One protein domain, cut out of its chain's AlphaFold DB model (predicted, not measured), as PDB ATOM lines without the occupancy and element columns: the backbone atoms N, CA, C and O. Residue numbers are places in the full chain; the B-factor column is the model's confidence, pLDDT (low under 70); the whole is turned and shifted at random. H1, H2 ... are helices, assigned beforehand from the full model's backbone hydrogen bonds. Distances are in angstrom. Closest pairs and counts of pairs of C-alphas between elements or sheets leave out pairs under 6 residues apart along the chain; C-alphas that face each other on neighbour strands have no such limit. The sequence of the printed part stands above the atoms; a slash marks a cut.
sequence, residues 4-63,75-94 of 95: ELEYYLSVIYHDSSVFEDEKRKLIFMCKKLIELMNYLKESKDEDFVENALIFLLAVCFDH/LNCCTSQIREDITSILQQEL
ATOM      1  N   GLU A   4     286.239 332.045 269.788       77.31
ATOM      2  CA  GLU A   4     286.201 333.085 270.801       77.31
ATOM      3  C   GLU A   4     284.909 333.898 270.707       77.31
ATOM      4  O   GLU A   4     284.181 334.048 271.693       77.31
ATOM      5  N   LEU A   5     284.549 334.317 269.493       78.44
ATOM      6  CA  LEU A   5     283.275 334.981 269.244       78.44
ATOM      7  C   LEU A   5     282.076 334.094 269.621       78.44
ATOM      8  O   LEU A   5     281.113 334.581 270.212       78.44
ATOM      9  N   GLU A   6     282.116 332.798 269.310       82.62
ATOM     10  CA  GLU A   6     281.043 331.863 269.674       82.62
ATOM     11  C   GLU A   6     280.868 331.729 271.184       82.62
ATOM     12  O   GLU A   6     279.733 331.718 271.675       82.62
ATOM     13  N   TYR A   7     281.974 331.685 271.927       85.69
ATOM     14  CA  TYR A   7     281.931 331.673 273.381       85.69
ATOM     15  C   TYR A   7     281.259 332.940 273.919       85.69
ATOM     16  O   TYR A   7     280.307 332.837 274.699       85.69
ATOM     17  N   TYR A   8     281.674 334.123 273.456       82.50
ATOM     18  CA  TYR A   8     281.083 335.393 273.890       82.50
ATOM     19  C   TYR A   8     279.588 335.470 273.590       82.50
ATOM     20  O   TYR A   8     278.797 335.829 274.464       82.50
ATOM     21  N   LEU A   9     279.168 335.058 272.392       78.88
ATOM     22  CA  LEU A   9     277.749 335.021 272.036       78.88
ATOM     23  C   LEU A   9     276.972 334.044 272.926       78.88
ATOM     24  O   LEU A   9     275.857 334.356 273.332       78.88
ATOM     25  N   SER A  10     277.558 332.900 273.291       82.25
ATOM     26  CA  SER A  10     276.920 331.937 274.200       82.25
ATOM     27  C   SER A  10     276.690 332.489 275.611       82.25
ATOM     28  O   SER A  10     275.793 332.022 276.313       82.25
ATOM     29  N   VAL A  11     277.489 333.476 276.024       81.75
ATOM     30  CA  VAL A  11     277.347 334.157 277.311       81.75
ATOM     31  C   VAL A  11     276.335 335.303 277.225       81.75
ATOM     32  O   VAL A  11     275.522 335.452 278.131       81.75
ATOM     33  N   ILE A  12     276.321 336.060 276.122       78.31
ATOM     34  CA  ILE A  12     275.384 337.180 275.905       78.31
ATOM     35  C   ILE A  12     273.950 336.701 275.654       78.31
ATOM     36  O   ILE A  12     273.007 337.301 276.159       78.31
ATOM     37  N   TYR A  13     273.761 335.642 274.862       73.62
ATOM     38  CA  TYR A  13     272.426 335.172 274.464       73.62
ATOM     39  C   TYR A  13     271.734 334.296 275.507       73.62
ATOM     40  O   TYR A  13     270.712 333.670 275.213       73.62
ATOM     41  N   HIS A  14     272.269 334.230 276.722       70.69
ATOM     42  CA  HIS A  14     271.581 333.540 277.794       70.69
ATOM     43  C   HIS A  14     270.322 334.308 278.215       70.69
ATOM     44  O   HIS A  14     270.291 335.537 278.210       70.69
ATOM     45  N   ASP A  15     269.265 333.566 278.550       59.38
ATOM     46  CA  ASP A  15     267.988 334.128 278.995       59.38
ATOM     47  C   ASP A  15     268.216 335.113 280.155       59.38
ATOM     48  O   ASP A  15     268.853 334.757 281.148       59.38
ATOM     49  N   SER A  16     267.695 336.340 280.040       62.56
ATOM     50  CA  SER A  16     267.798 337.381 281.071       62.56
ATOM     51  C   SER A  16     267.301 336.896 282.436       62.56
ATOM     52  O   SER A  16     267.825 337.317 283.464       62.56
ATOM     53  N   SER A  17     266.378 335.924 282.457       60.62
ATOM     54  CA  SER A  17     265.893 335.276 283.682       60.62
ATOM     55  C   SER A  17     266.965 334.483 284.450       60.62
ATOM     56  O   SER A  17     266.776 334.157 285.622       60.62
ATOM     57  N   VAL A  18     268.101 334.157 283.821       63.50
ATOM     58  CA  VAL A  18     269.253 333.509 284.474       63.50
ATOM     59  C   VAL A  18     270.010 334.488 285.361       63.50
ATOM     60  O   VAL A  18     270.524 334.071 286.393       63.50
ATOM     61  N   PHE A  19     270.045 335.770 284.997       65.81
ATOM     62  CA  PHE A  19     270.737 336.810 285.761       65.81
ATOM     63  C   PHE A  19     269.858 337.448 286.847       65.81
ATOM     64  O   PHE A  19     270.386 338.126 287.721       65.81
ATOM     65  N   GLU A  20     268.544 337.197 286.827       68.38
ATOM     66  CA  GLU A  20     267.599 337.619 287.875       68.38
ATOM     67  C   GLU A  20     267.592 336.681 289.100       68.38
ATOM     68  O   GLU A  20     267.184 337.082 290.190       68.38
ATOM     69  N   ASP A  21     268.037 335.430 288.939       79.25
ATOM     70  CA  ASP A  21     268.124 334.422 290.001       79.25
ATOM     71  C   ASP A  21     269.599 334.105 290.288       79.25
ATOM     72  O   ASP A  21     270.270 333.427 289.507       79.25
ATOM     73  N   GLU A  22     270.094 334.558 291.442       75.19
ATOM     74  CA  GLU A  22     271.486 334.371 291.878       75.19
ATOM     75  C   GLU A  22     271.943 332.900 291.855       75.19
ATOM     76  O   GLU A  22     273.096 332.602 291.530       75.19
ATOM     77  N   LYS A  23     271.042 331.941 292.108       76.75
ATOM     78  CA  LYS A  23     271.379 330.514 292.030       76.75
ATOM     79  C   LYS A  23     271.557 330.064 290.582       76.75
ATOM     80  O   LYS A  23     272.475 329.296 290.288       76.75
ATOM     81  N   ARG A  24     270.698 330.517 289.665       79.12
ATOM     82  CA  ARG A  24     270.818 330.195 288.229       79.12
ATOM     83  C   ARG A  24     272.055 330.833 287.617       79.12
ATOM     84  O   ARG A  24     272.759 330.166 286.864       79.12
ATOM     85  N   LYS A  25     272.346 332.073 288.000       79.56
ATOM     86  CA  LYS A  25     273.551 332.816 287.641       79.56
ATOM     87  C   LYS A  25     274.823 332.094 288.082       79.56
ATOM     88  O   LYS A  25     275.718 331.883 287.266       79.56
ATOM     89  N   LEU A  26     274.879 331.621 289.332       80.88
ATOM     90  CA  LEU A  26     276.001 330.818 289.827       80.88
ATOM     91  C   LEU A  26     276.165 329.513 289.034       80.88
ATOM     92  O   LEU A  26     277.266 329.204 288.583       80.88
ATOM     93  N   ILE A  27     275.074 328.772 288.811       85.88
ATOM     94  CA  ILE A  27     275.097 327.531 288.016       85.88
ATOM     95  C   ILE A  27     275.605 327.802 286.592       85.88
ATOM     96  O   ILE A  27     276.405 327.030 286.062       85.88
ATOM     97  N   PHE A  28     275.159 328.893 285.973       86.88
ATOM     98  CA  PHE A  28     275.592 329.304 284.645       86.88
ATOM     99  C   PHE A  28     277.097 329.615 284.601       86.88
ATOM    100  O   PHE A  28     277.805 329.060 283.757       86.88
ATOM    101  N   MET A  29     277.604 330.408 285.553       86.38
ATOM    102  CA  MET A  29     279.039 330.684 285.678       86.38
ATOM    103  C   MET A  29     279.852 329.399 285.839       86.38
ATOM    104  O   MET A  29     280.835 329.205 285.129       86.38
ATOM    105  N   CYS A  30     279.429 328.485 286.720       87.38
ATOM    106  CA  CYS A  30     280.117 327.209 286.919       87.38
ATOM    107  C   CYS A  30     280.208 326.395 285.623       87.38
ATOM    108  O   CYS A  30     281.279 325.883 285.302       87.38
ATOM    109  N   LYS A  31     279.122 326.314 284.844       89.06
ATOM    110  CA  LYS A  31     279.129 325.613 283.550       89.06
ATOM    111  C   LYS A  31     280.115 326.239 282.568       89.06
ATOM    112  O   LYS A  31     280.911 325.527 281.961       89.06
ATOM    113  N   LYS A  32     280.119 327.568 282.465       89.44
ATOM    114  CA  LYS A  32     281.024 328.303 281.575       89.44
ATOM    115  C   LYS A  32     282.493 328.192 281.984       89.44
ATOM    116  O   LYS A  32     283.354 328.116 281.114       89.44
ATOM    117  N   LEU A  33     282.782 328.108 283.282       90.62
ATOM    118  CA  LEU A  33     284.127 327.825 283.790       90.62
ATOM    119  C   LEU A  33     284.598 326.418 283.410       90.62
ATOM    120  O   LEU A  33     285.731 326.259 282.964       90.62
ATOM    121  N   ILE A  34     283.737 325.405 283.545       91.00
ATOM    122  CA  ILE A  34     284.067 324.023 283.158       91.00
ATOM    123  C   ILE A  34     284.365 323.940 281.654       91.00
ATOM    124  O   ILE A  34     285.339 323.296 281.263       91.00
ATOM    125  N   GLU A  35     283.577 324.620 280.815       90.75
ATOM    126  CA  GLU A  35     283.832 324.720 279.370       90.75
ATOM    127  C   GLU A  35     285.230 325.292 279.080       90.75
ATOM    128  O   GLU A  35     285.996 324.684 278.330       90.75
ATOM    129  N   LEU A  36     285.601 326.402 279.727       92.69
ATOM    130  CA  LEU A  36     286.923 327.017 279.565       92.69
ATOM    131  C   LEU A  36     288.063 326.137 280.086       92.69
ATOM    132  O   LEU A  36     289.114 326.063 279.455       92.69
ATOM    133  N   MET A  37     287.867 325.430 281.202       91.25
ATOM    134  CA  MET A  37     288.864 324.495 281.735       91.25
ATOM    135  C   MET A  37     289.111 323.316 280.790       91.25
ATOM    136  O   MET A  37     290.259 322.914 280.588       91.25
ATOM    137  N   ASN A  38     288.045 322.760 280.210       89.88
ATOM    138  CA  ASN A  38     288.156 321.684 279.227       89.88
ATOM    139  C   ASN A  38     288.856 322.177 277.961       89.88
ATOM    140  O   ASN A  38     289.777 321.518 277.483       89.88
ATOM    141  N   TYR A  39     288.491 323.368 277.486       90.88
ATOM    142  CA  TYR A  39     289.158 323.996 276.355       90.88
ATOM    143  C   TYR A  39     290.655 324.198 276.620       90.88
ATOM    144  O   TYR A  39     291.479 323.737 275.833       90.88
ATOM    145  N   LEU A  40     291.025 324.789 277.764       92.12
ATOM    146  CA  LEU A  40     292.422 325.028 278.140       92.12
ATOM    147  C   LEU A  40     293.246 323.735 278.145       92.12
ATOM    148  O   LEU A  40     294.395 323.711 277.704       92.12
ATOM    149  N   LYS A  41     292.655 322.643 278.641       89.88
ATOM    150  CA  LYS A  41     293.302 321.330 278.697       89.88
ATOM    151  C   LYS A  41     293.635 320.784 277.305       89.88
ATOM    152  O   LYS A  41     294.629 320.072 277.163       89.88
ATOM    153  N   GLU A  42     292.815 321.093 276.305       91.12
ATOM    154  CA  GLU A  42     292.960 320.605 274.932       91.12
ATOM    155  C   GLU A  42     293.825 321.528 274.065       91.12
ATOM    156  O   GLU A  42     294.730 321.050 273.377       91.12
ATOM    157  N   SER A  43     293.572 322.837 274.108       90.88
ATOM    158  CA  SER A  43     294.193 323.826 273.220       90.88
ATOM    159  C   SER A  43     295.489 324.418 273.771       90.88
ATOM    160  O   SER A  43     296.377 324.758 272.989       90.88
ATOM    161  N   LYS A  44     295.613 324.520 275.105       90.62
ATOM    162  CA  LYS A  44     296.632 325.319 275.815       90.62
ATOM    163  C   LYS A  44     296.636 326.810 275.453       90.62
ATOM    164  O   LYS A  44     297.650 327.477 275.635       90.62
ATOM    165  N   ASP A  45     295.531 327.318 274.923       91.00
ATOM    166  CA  ASP A  45     295.377 328.734 274.596       91.00
ATOM    167  C   ASP A  45     294.956 329.500 275.858       91.00
ATOM    168  O   ASP A  45     293.778 329.579 276.213       91.00
ATOM    169  N   GLU A  46     295.965 329.961 276.599       92.62
ATOM    170  CA  GLU A  46     295.805 330.700 277.854       92.62
ATOM    171  C   GLU A  46     295.207 332.095 277.624       92.62
ATOM    172  O   GLU A  46     294.357 332.514 278.409       92.62
ATOM    173  N   ASP A  47     295.574 332.763 276.524       90.62
ATOM    174  CA  ASP A  47     295.130 334.124 276.197       90.62
ATOM    175  C   ASP A  47     293.612 334.169 275.968       90.62
ATOM    176  O   ASP A  47     292.912 335.018 276.528       90.62
ATOM    177  N   PHE A  48     293.073 333.223 275.188       89.38
ATOM    178  CA  PHE A  48     291.626 333.118 274.999       89.38
ATOM    179  C   PHE A  48     290.903 332.859 276.323       89.38
ATOM    180  O   PHE A  48     289.887 333.489 276.618       89.38
ATOM    181  N   VAL A  49     291.416 331.931 277.134       90.44
ATOM    182  CA  VAL A  49     290.773 331.554 278.398       90.44
ATOM    183  C   VAL A  49     290.773 332.723 279.378       90.44
ATOM    184  O   VAL A  49     289.756 332.962 280.027       90.44
ATOM    185  N   GLU A  50     291.862 333.487 279.455       88.50
ATOM    186  CA  GLU A  50     291.931 334.706 280.264       88.50
ATOM    187  C   GLU A  50     290.897 335.744 279.805       88.50
ATOM    188  O   GLU A  50     290.091 336.211 280.617       88.50
ATOM    189  N   ASN A  51     290.842 336.042 278.503       85.31
ATOM    190  CA  ASN A  51     289.876 336.995 277.947       85.31
ATOM    191  C   ASN A  51     288.423 336.551 278.184       85.31
ATOM    192  O   ASN A  51     287.566 337.355 278.560       85.31
ATOM    193  N   ALA A  52     288.151 335.255 278.044       88.25
ATOM    194  CA  ALA A  52     286.844 334.663 278.284       88.25
ATOM    195  C   ALA A  52     286.412 334.704 279.751       88.25
ATOM    196  O   ALA A  52     285.242 334.973 280.036       88.25
ATOM    197  N   LEU A  53     287.346 334.507 280.686       88.19
ATOM    198  CA  LEU A  53     287.091 334.676 282.116       88.19
ATOM    199  C   LEU A  53     286.770 336.132 282.457       88.19
ATOM    200  O   LEU A  53     285.791 336.384 283.160       88.19
ATOM    201  N   ILE A  54     287.551 337.086 281.937       84.94
ATOM    202  CA  ILE A  54     287.302 338.523 282.130       84.94
ATOM    203  C   ILE A  54     285.904 338.884 281.623       84.94
ATOM    204  O   ILE A  54     285.139 339.538 282.334       84.94
ATOM    205  N   PHE A  55     285.548 338.416 280.426       83.12
ATOM    206  CA  PHE A  55     284.240 338.661 279.833       83.12
ATOM    207  C   PHE A  55     283.094 338.070 280.668       83.12
ATOM    208  O   PHE A  55     282.131 338.770 280.982       83.12
ATOM    209  N   LEU A  56     283.206 336.800 281.066       85.88
ATOM    210  CA  LEU A  56     282.195 336.115 281.872       85.88
ATOM    211  C   LEU A  56     281.959 336.834 283.207       85.88
ATOM    212  O   LEU A  56     280.809 337.023 283.608       85.88
ATOM    213  N   LEU A  57     283.036 337.256 283.874       83.06
ATOM    214  CA  LEU A  57     282.955 338.013 285.120       83.06
ATOM    215  C   LEU A  57     282.308 339.383 284.901       83.06
ATOM    216  O   LEU A  57     281.431 339.755 285.673       83.06
ATOM    217  N   ALA A  58     282.684 340.108 283.846       78.19
ATOM    218  CA  ALA A  58     282.082 341.402 283.539       78.19
ATOM    219  C   ALA A  58     280.562 341.282 283.347       78.19
ATOM    220  O   ALA A  58     279.818 342.019 283.977       78.19
ATOM    221  N   VAL A  59     280.094 340.302 282.567       77.75
ATOM    222  CA  VAL A  59     278.656 340.095 282.317       77.75
ATOM    223  C   VAL A  59     277.907 339.653 283.576       77.75
ATOM    224  O   VAL A  59     276.787 340.094 283.820       77.75
ATOM    225  N   CYS A  60     278.501 338.782 284.392       75.69
ATOM    226  CA  CYS A  60     277.813 338.246 285.565       75.69
ATOM    227  C   CYS A  60     277.846 339.205 286.764       75.69
ATOM    228  O   CYS A  60     276.933 339.180 287.580       75.69
ATOM    229  N   PHE A  61     278.861 340.052 286.911       71.19
ATOM    230  CA  PHE A  61     279.003 340.920 288.086       71.19
ATOM    231  C   PHE A  61     278.582 342.380 287.845       71.19
ATOM    232  O   PHE A  61     278.661 343.176 288.776       71.19
ATOM    233  N   ASP A  62     278.045 342.728 286.668       60.69
ATOM    234  CA  ASP A  62     277.543 344.088 286.356       60.69
ATOM    235  C   ASP A  62     276.228 344.466 287.077       60.69
ATOM    236  O   ASP A  62     275.647 345.535 286.884       60.69
ATOM    237  N   HIS A  63     275.728 343.587 287.944       48.94
ATOM    238  CA  HIS A  63     274.601 343.862 288.824       48.94
ATOM    239  C   HIS A  63     275.032 343.732 290.276       48.94
ATOM    240  O   HIS A  63     274.740 342.739 290.927       48.94
ATOM    241  N   LEU A  75     286.140 339.391 300.556       42.34
ATOM    242  CA  LEU A  75     286.088 338.179 299.736       42.34
ATOM    243  C   LEU A  75     286.196 336.893 300.580       42.34
ATOM    244  O   LEU A  75     285.863 335.813 300.092       42.34
ATOM    245  N   ASN A  76     286.607 336.987 301.852       44.47
ATOM    246  CA  ASN A  76     286.640 335.854 302.772       44.47
ATOM    247  C   ASN A  76     285.275 335.486 303.370       44.47
ATOM    248  O   ASN A  76     285.166 334.406 303.944       44.47
ATOM    249  N   CYS A  77     284.223 336.304 303.251       39.78
ATOM    250  CA  CYS A  77     282.891 335.966 303.780       39.78
ATOM    251  C   CYS A  77     282.065 335.080 302.827       39.78
ATOM    252  O   CYS A  77     281.156 334.384 303.271       39.78
ATOM    253  N   CYS A  78     282.420 335.034 301.538       47.25
ATOM    254  CA  CYS A  78     281.787 334.183 300.515       47.25
ATOM    255  C   CYS A  78     282.163 332.685 300.612       47.25
ATOM    256  O   CYS A  78     281.982 331.932 299.658       47.25
ATOM    257  N   THR A  79     282.753 332.217 301.716       52.62
ATOM    258  CA  THR A  79     283.705 331.092 301.654       52.62
ATOM    259  C   THR A  79     283.201 329.699 302.036       52.62
ATOM    260  O   THR A  79     283.919 328.746 301.727       52.62
ATOM    261  N   SER A  80     282.012 329.514 302.618       56.19
ATOM    262  CA  SER A  80     281.524 328.176 303.025       56.19
ATOM    263  C   SER A  80     280.325 327.675 302.218       56.19
ATOM    264  O   SER A  80     280.463 326.661 301.544       56.19
ATOM    265  N   GLN A  81     279.194 328.389 302.193       54.44
ATOM    266  CA  GLN A  81     277.993 327.900 301.492       54.44
ATOM    267  C   GLN A  81     278.183 327.844 299.973       54.44
ATOM    268  O   GLN A  81     277.940 326.815 299.359       54.44
ATOM    269  N   ILE A  82     278.714 328.912 299.372       54.69
ATOM    270  CA  ILE A  82     278.994 328.947 297.927       54.69
ATOM    271  C   ILE A  82     280.007 327.858 297.556       54.69
ATOM    272  O   ILE A  82     279.904 327.228 296.508       54.69
ATOM    273  N   ARG A  83     280.975 327.585 298.437       54.41
ATOM    274  CA  ARG A  83     281.950 326.507 298.243       54.41
ATOM    275  C   ARG A  83     281.293 325.128 298.302       54.41
ATOM    276  O   ARG A  83     281.639 324.274 297.489       54.41
ATOM    277  N   GLU A  84     280.376 324.904 299.237       65.19
ATOM    278  CA  GLU A  84     279.585 323.670 299.322       65.19
ATOM    279  C   GLU A  84     278.690 323.496 298.092       65.19
ATOM    280  O   GLU A  84     278.661 322.411 297.511       65.19
ATOM    281  N   ASP A  85     278.059 324.576 297.630       60.62
ATOM    282  CA  ASP A  85     277.208 324.580 296.441       60.62
ATOM    283  C   ASP A  85     278.026 324.254 295.180       60.62
ATOM    284  O   ASP A  85     277.655 323.365 294.412       60.62
ATOM    285  N   ILE A  86     279.194 324.885 295.006       57.97
ATOM    286  CA  ILE A  86     280.129 324.588 293.909       57.97
ATOM    287  C   ILE A  86     280.615 323.135 293.989       57.97
ATOM    288  O   ILE A  86     280.642 322.435 292.979       57.97
ATOM    289  N   THR A  87     280.974 322.655 295.183       59.25
ATOM    290  CA  THR A  87     281.443 321.274 295.379       59.25
ATOM    291  C   THR A  87     280.354 320.263 295.019       59.25
ATOM    292  O   THR A  87     280.640 319.261 294.367       59.25
ATOM    293  N   SER A  88     279.103 320.537 295.394       67.31
ATOM    294  CA  SER A  88     277.962 319.676 295.081       67.31
ATOM    295  C   SER A  88     277.686 319.615 293.578       67.31
ATOM    296  O   SER A  88     277.496 318.524 293.040       67.31
ATOM    297  N   ILE A  89     277.729 320.761 292.890       63.84
ATOM    298  CA  ILE A  89     277.543 320.841 291.433       63.84
ATOM    299  C   ILE A  89     278.639 320.048 290.707       63.84
ATOM    300  O   ILE A  89     278.338 319.231 289.841       63.84
ATOM    301  N   LEU A  90     279.904 320.225 291.100       52.44
ATOM    302  CA  LEU A  90     281.036 319.535 290.473       52.44
ATOM    303  C   LEU A  90     280.999 318.012 290.668       52.44
ATOM    304  O   LEU A  90     281.427 317.272 289.787       52.44
ATOM    305  N   GLN A  91     280.488 317.528 291.802       62.22
ATOM    306  CA  GLN A  91     280.359 316.090 292.059       62.22
ATOM    307  C   GLN A  91     279.282 315.423 291.195       62.22
ATOM    308  O   GLN A  91     279.451 314.269 290.814       62.22
ATOM    309  N   GLN A  92     278.196 316.127 290.869       62.56
ATOM    310  CA  GLN A  92     277.108 315.572 290.056       62.56
ATOM    311  C   GLN A  92     277.503 315.387 288.585       62.56
ATOM    312  O   GLN A  92     277.061 314.431 287.963       62.56
ATOM    313  N   GLU A  93     278.374 316.243 288.053       50.44
ATOM    314  CA  GLU A  93     278.839 316.191 286.656       50.44
ATOM    315  C   GLU A  93     279.959 315.149 286.418       50.44
ATOM    316  O   GLU A  93     280.315 314.865 285.277       50.44
ATOM    317  N   LEU A  94     280.535 314.568 287.482       48.28
ATOM    318  CA  LEU A  94     281.592 313.543 287.421       48.28
ATOM    319  C   LEU A  94     281.062 312.093 287.485       48.28
ATOM    320  O   LEU A  94     281.869 311.162 287.567       48.28
TER     321      LEU A  94
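Overview. This is residues 4 to 63 and 75 to 94 of the 95 residues of an uncharacterized protein of Candidatus Lokiarchaeota archaeon (UniProt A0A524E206). The helical hairpin of H3 and H4 and the shorter H1 form a small bundle, nearly side by side, with short H2 at one end. H5 stands aslant by H3, loosely joined to the rest, and residues 75 to 81 stick out. The 80 printed residues are all helix by class, with five named helices, H1 to H5, compact with a radius of gyration of the C-alphas of 13.3 A, spanning 32 by 28 by 25 A.

Along the chain. H1, residues 4 to 12, begins at C-alpha 4 (286.201, 333.085, 270.801). H2 is residues 17 to 20, H3 22 to 43 (31.2 A), H4 46 to 61 (22.2 A), and H5 81 to 92 (16.8 A), ending at C-alpha 92 (277.108, 315.572, 290.056).

Arrangement. H1 touches H4, closest C-alphas Glu 4 and Phe 48, 6.9 A, at a shallow tilt of 13 degrees, the same way. H3 and H4, a hairpin, touch, closest C-alphas Leu 36 and Val 49, 6.1 A, at a shallow tilt of 5 degrees, opposite ways. H2 and H3 touch only at the corner, closest C-alphas Phe 19 and Lys 25, 5.2 A. H3 and H5 are close but not clearly touching, closest C-alphas Cys 30 and Ile 86, 7.5 A. Every O i to N i+4 pair is within hydrogen-bond range in H1, H3, H4 and H5; H2 is too short for one.

Size, cuts and confidence. Residues 64 to 74 are not printed; C-alphas 63 and 75 are 16.8 A apart. Of the links printed whole, none is long. pLDDT is under 70 in residues 15 to 20, 62 to 63 and 75 to 94.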